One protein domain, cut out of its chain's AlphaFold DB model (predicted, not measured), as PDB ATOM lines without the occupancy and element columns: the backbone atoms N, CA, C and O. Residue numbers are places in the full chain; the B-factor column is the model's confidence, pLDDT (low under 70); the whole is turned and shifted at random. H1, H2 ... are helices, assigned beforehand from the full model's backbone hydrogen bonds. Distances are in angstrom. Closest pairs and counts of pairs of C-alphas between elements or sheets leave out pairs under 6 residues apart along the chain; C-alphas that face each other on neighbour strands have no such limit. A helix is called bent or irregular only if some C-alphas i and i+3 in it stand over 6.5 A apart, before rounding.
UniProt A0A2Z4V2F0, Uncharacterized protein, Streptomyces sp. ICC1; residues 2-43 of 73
ATOM      1  N   ARG A   2      97.675 102.165  74.296       77.19
ATOM      2  CA  ARG A   2      97.564 102.770  72.955       77.19
ATOM      3  C   ARG A   2      97.929 104.244  73.114       77.19
ATOM      4  O   ARG A   2      97.350 104.900  73.971       77.19
ATOM      5  N   GLY A   3      98.935 104.714  72.382       84.56
ATOM      6  CA  GLY A   3      99.299 106.130  72.357       84.56
ATOM      7  C   GLY A   3      98.376 106.890  71.409       84.56
ATOM      8  O   GLY A   3      98.032 106.368  70.351       84.56
ATOM      9  N   GLU A   4      97.971 108.097  71.791       90.38
ATOM     10  CA  GLU A   4      97.239 109.013  70.915       90.38
ATOM     11  C   GLU A   4      98.221 109.946  70.195       90.38
ATOM     12  O   GLU A   4      99.199 110.413  70.787       90.38
ATOM     13  N   HIS A   5      97.972 110.215  68.912       93.69
ATOM     14  CA  HIS A   5      98.720 111.228  68.177       93.69
ATOM     15  C   HIS A   5      98.260 112.616  68.605       93.69
ATOM     16  O   HIS A   5      97.103 112.985  68.435       93.69
ATOM     17  N   VAL A   6      99.199 113.404  69.105       95.19
ATOM     18  CA  VAL A   6      98.991 114.806  69.461       95.19
ATOM     19  C   VAL A   6      99.998 115.676  68.708       95.19
ATOM     20  O   VAL A   6     101.026 115.166  68.246       95.19
ATOM     21  N   PRO A   7      99.752 116.991  68.578       94.44
ATOM     22  CA  PRO A   7     100.726 117.894  67.985       94.44
ATOM     23  C   PRO A   7     102.077 117.816  68.704       94.44
ATOM     24  O   PRO A   7     102.145 117.880  69.931       94.44
ATOM     25  N   ALA A   8     103.165 117.736  67.937       91.88
ATOM     26  CA  ALA A   8     104.519 117.646  68.487       91.88
ATOM     27  C   ALA A   8     104.865 118.815  69.426       91.88
ATOM     28  O   ALA A   8     105.583 118.617  70.402       91.88
ATOM     29  N   LEU A   9     104.317 120.010  69.169       92.75
ATOM     30  CA  LEU A   9     104.524 121.183  70.021       92.75
ATOM     31  C   LEU A   9     104.008 120.954  71.449       92.75
ATOM     32  O   LEU A   9     104.719 121.253  72.400       92.75
ATOM     33  N   LEU A  10     102.833 120.331  71.593       94.88
ATOM     34  CA  LEU A  10     102.245 120.025  72.898       94.88
ATOM     35  C   LEU A  10     103.093 119.009  73.677       94.88
ATOM     36  O   LEU A  10     103.216 119.087  74.896       94.88
ATOM     37  N   LEU A  11     103.691 118.037  72.982       95.94
ATOM     38  CA  LEU A  11     104.606 117.086  73.620       95.94
ATOM     39  C   LEU A  11     105.914 117.750  74.044       95.94
ATOM     40  O   LEU A  11     106.440 117.407  75.098       95.94
ATOM     41  N   ALA A  12     106.426 118.692  73.252       95.38
ATOM     42  CA  ALA A  12     107.630 119.436  73.592       95.38
ATOM     43  C   ALA A  12     107.411 120.375  74.795       95.38
ATOM     44  O   ALA A  12     108.271 120.427  75.670       95.38
ATOM     45  N   GLU A  13     106.248 121.029  74.895       96.62
ATOM     46  CA  GLU A  13     105.838 121.807  76.079       96.62
ATOM     47  C   GLU A  13     105.833 120.931  77.337       96.62
ATOM     48  O   GLU A  13     106.524 121.223  78.311       96.62
ATOM     49  N   ARG A  14     105.155 119.779  77.276       97.19
ATOM     50  CA  ARG A  14     105.111 118.811  78.387       97.19
ATOM     51  C   ARG A  14     106.487 118.249  78.743       97.19
ATOM     52  O   ARG A  14     106.745 117.925  79.901       97.19
ATOM     53  N   LEU A  15     107.367 118.084  77.756       97.56
ATOM     54  CA  LEU A  15     108.743 117.651  77.988       97.56
ATOM     55  C   LEU A  15     109.534 118.724  78.741       97.56
ATOM     56  O   LEU A  15     110.256 118.378  79.672       97.56
ATOM     57  N   LEU A  16     109.376 119.999  78.378       98.19
ATOM     58  CA  LEU A  16     110.018 121.109  79.078       98.19
ATOM     59  C   LEU A  16     109.517 121.211  80.525       98.19
ATOM     60  O   LEU A  16     110.331 121.274  81.441       98.19
ATOM     61  N   GLU A  17     108.201 121.120  80.746       98.25
ATOM     62  CA  GLU A  17     107.604 121.059  82.091       98.25
ATOM     63  C   GLU A  17     108.177 119.896  82.909       98.25
ATOM     64  O   GLU A  17     108.541 120.051  84.075       98.25
ATOM     65  N   ARG A  18     108.305 118.719  82.287       98.56
ATOM     66  CA  ARG A  18     108.875 117.537  82.939       98.56
ATOM     67  C   ARG A  18     110.357 117.709  83.269       98.56
ATOM     68  O   ARG A  18     110.801 117.197  84.295       98.56
ATOM     69  N   ALA A  19     111.117 118.366  82.401       98.50
ATOM     70  CA  ALA A  19     112.547 118.594  82.572       98.50
ATOM     71  C   ALA A  19     112.859 119.758  83.527       98.50
ATOM     72  O   ALA A  19     113.991 119.854  84.002       98.50
ATOM     73  N   ALA A  20     111.874 120.608  83.838       98.50
ATOM     74  CA  ALA A  20     112.065 121.845  84.587       98.50
ATOM     75  C   ALA A  20     112.833 121.684  85.913       98.50
ATOM     76  O   ALA A  20     113.729 122.491  86.145       98.50
ATOM     77  N   PRO A  21     112.602 120.652  86.754       98.69
ATOM     78  CA  PRO A  21     113.392 120.477  87.975       98.69
ATOM     79  C   PRO A  21     114.886 120.250  87.705       98.69
ATOM     80  O   PRO A  21     115.730 120.796  88.410       98.69
ATOM     81  N   GLY A  22     115.221 119.466  86.675       98.69
ATOM     82  CA  GLY A  22     116.611 119.201  86.294       98.69
ATOM     83  C   GLY A  22     117.285 120.428  85.685       98.69
ATOM     84  O   GLY A  22     118.414 120.745  86.045       98.69
ATOM     85  N   LEU A  23     116.561 121.155  84.832       98.62
ATOM     86  CA  LEU A  23     117.033 122.410  84.244       98.62
ATOM     87  C   LEU A  23     117.203 123.511  85.300       98.62
ATOM     88  O   LEU A  23     118.144 124.291  85.229       98.62
ATOM     89  N   ALA A  24     116.333 123.572  86.309       98.69
ATOM     90  CA  ALA A  24     116.493 124.501  87.426       98.69
ATOM     91  C   ALA A  24     117.736 124.160  88.260       98.69
ATOM     92  O   ALA A  24     118.479 125.056  88.647       98.69
ATOM     93  N   ALA A  25     117.991 122.869  88.497       98.69
ATOM     94  CA  ALA A  25     119.165 122.416  89.236       98.69
ATOM     95  C   ALA A  25     120.491 122.705  88.506       98.69
ATOM     96  O   ALA A  25     121.502 122.922  89.171       98.69
ATOM     97  N   SER A  26     120.497 122.727  87.168       98.44
ATOM     98  CA  SER A  26     121.672 123.109  86.369       98.44
ATOM     99  C   SER A  26     121.775 124.613  86.085       98.44
ATOM    100  O   SER A  26     122.829 125.070  85.655       98.44
ATOM    101  N   GLY A  27     120.714 125.386  86.345       98.50
ATOM    102  CA  GLY A  27     120.634 126.810  86.003       98.50
ATOM    103  C   GLY A  27     120.224 127.094  84.550       98.50
ATOM    104  O   GLY A  27     120.289 128.239  84.117       98.50
ATOM    105  N   ASP A  28     119.768 126.086  83.804       98.50
ATOM    106  CA  ASP A  28     119.436 126.184  82.375       98.50
ATOM    107  C   ASP A  28     117.948 126.434  82.087       98.50
ATOM    108  O   ASP A  28     117.557 126.528  80.922       98.50
ATOM    109  N   LEU A  29     117.091 126.506  83.112       98.50
ATOM    110  CA  LEU A  29     115.635 126.585  82.920       98.50
ATOM    111  C   LEU A  29     115.217 127.779  82.054       98.50
ATOM    112  O   LEU A  29     114.471 127.599  81.089       98.50
ATOM    113  N   ASP A  30     115.728 128.971  82.359       98.31
ATOM    114  CA  ASP A  30     115.378 130.191  81.629       98.31
ATOM    115  C   ASP A  30     115.870 130.135  80.178       98.31
ATOM    116  O   ASP A  30     115.116 130.435  79.250       98.31
ATOM    117  N   LEU A  31     117.103 129.658  79.964       98.25
ATOM    118  CA  LEU A  31     117.671 129.481  78.628       98.25
ATOM    119  C   LEU A  31     116.849 128.480  77.803       98.25
ATOM    120  O   LEU A  31     116.526 128.740  76.643       98.25
ATOM    121  N   ALA A  32     116.481 127.341  78.390       98.19
ATOM    122  CA  ALA A  32     115.678 126.327  77.718       98.19
ATOM    123  C   ALA A  32     114.285 126.859  77.342       98.19
ATOM    124  O   ALA A  32     113.827 126.634  76.216       98.19
ATOM    125  N   ALA A  33     113.634 127.600  78.244       97.69
ATOM    126  CA  ALA A  33     112.347 128.235  77.984       97.69
ATOM    127  C   ALA A  33     112.440 129.278  76.857       97.69
ATOM    128  O   ALA A  33     111.617 129.268  75.937       97.69
ATOM    129  N   GLU A  34     113.473 130.122  76.868       97.81
ATOM    130  CA  GLU A  34     113.699 131.129  75.829       97.81
ATOM    131  C   GLU A  34     113.945 130.490  74.453       97.81
ATOM    132  O   GLU A  34     113.354 130.899  73.444       97.81
ATOM    133  N   LEU A  35     114.793 129.457  74.393       95.81
ATOM    134  CA  LEU A  35     115.085 128.724  73.161       95.81
ATOM    135  C   LEU A  35     113.835 128.035  72.605       95.81
ATOM    136  O   LEU A  35     113.599 128.074  71.392       95.81
ATOM    137  N   PHE A  36     113.017 127.440  73.474       96.50
ATOM    138  CA  PHE A  36     111.768 126.801  73.076       96.50
ATOM    139  C   PHE A  36     110.748 127.810  72.532       96.50
ATOM    140  O   PHE A  36     110.178 127.604  71.457       96.50
ATOM    141  N   ASP A  37     110.559 128.940  73.210       95.81
ATOM    142  CA  ASP A  37     109.616 129.973  72.776       95.81
ATOM    143  C   ASP A  37     110.074 130.651  71.469       95.81
ATOM    144  O   ASP A  37     109.268 130.913  70.568       95.81
ATOM    145  N   ARG A  38     111.390 130.830  71.281       93.88
ATOM    146  CA  ARG A  38     111.973 131.260  70.000       93.88
ATOM    147  C   ARG A  38     111.668 130.260  68.887       93.88
ATOM    148  O   ARG A  38     111.170 130.663  67.837       93.88
ATOM    149  N   LEU A  39     111.910 128.967  69.122       93.38
ATOM    150  CA  LEU A  39     111.622 127.896  68.162       93.38
ATOM    151  C   LEU A  39     110.140 127.882  67.756       93.38
ATOM    152  O   LEU A  39     109.836 127.730  66.572       93.38
ATOM    153  N   ARG A  40     109.233 128.084  68.719       92.56
ATOM    154  CA  ARG A  40     107.784 128.150  68.493       92.56
ATOM    155  C   ARG A  40     107.382 129.327  67.602       92.56
ATOM    156  O   ARG A  40     106.532 129.155  66.734       92.56
ATOM    157  N   ARG A  41     107.995 130.504  67.782       92.94
ATOM    158  CA  ARG A  41     107.692 131.703  66.978       92.94
ATOM    159  C   ARG A  41     108.317 131.689  65.587       92.94
ATOM    160  O   ARG A  41     107.657 132.062  64.624       92.94
ATOM    161  N   SER A  42     109.593 131.321  65.479       89.62
ATOM    162  CA  SER A  42     110.359 131.475  64.231       89.62
ATOM    163  C   SER A  42     110.463 130.195  63.402       89.62
ATOM    164  O   SER A  42     110.960 130.225  62.276       89.62
ATOM    165  N   GLY A  43     110.068 129.053  63.965       90.12
ATOM    166  CA  GLY A  43     110.387 127.746  63.408       90.12
ATOM    167  C   GLY A  43     111.869 127.376  63.564       90.12
ATOM    168  O   GLY A  43     112.735 128.196  63.890       90.12
TER     169      GLY A  43
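Overview. This is residues 2 to 43 of the 73 residues of an uncharacterized protein of Streptomyces sp. ICC1 (UniProt A0A2Z4V2F0). The longest helix, H1, has a kink, and after it the chain folds back into H2, making a loose, flat helical hairpin of two helices that run opposite ways. Before H1 a tail sticks out: residues 2 to 8, of which residue 8 belongs to H1, stand free. The printed part has 42 residues with two named helices, H1 then H2, and no named strand; the class is all helix. The whole is loose, with a radius of gyration of the C-alphas of 11.7 A, and spans 35 by 27 by 7 A.

Arrangement. Begin at H1, residues 8 to 26, and look near residue 20 for its kink of 52 degrees. H1 is irregular there: C-alphas 18 and 21 are 7.4 A apart, and its line is a rough one. Next find H2, residues 29 to 42, which touches H1; their closest C-alphas are those of Leu 23 and Leu 29, 4.6 A apart. Their lines stand at a shallow tilt of 23 degrees, opposite ways, and their centres are 11.2 A apart. A tight link of 2 residues joins this hairpin. In H2 every O i to N i+4 pair is within hydrogen-bond range; in H1, 13 of 15 are.

Along the chain. Find C-alpha 8 at (104.519, 117.646, 68.487); from there H1 runs 25.4 A to C-alpha 26 at (121.672, 123.109, 86.369). H2 runs 20.0 A from C-alpha 29 to C-alpha 42 at (110.359, 131.475, 64.231).

Size, cuts and confidence. Look at Arg 2 and Gly 27 for the two C-alphas farthest apart, 35.8 A. The printed part has no cut. The mean pLDDT of the printed part is 95.4, and no printed residue is under 70.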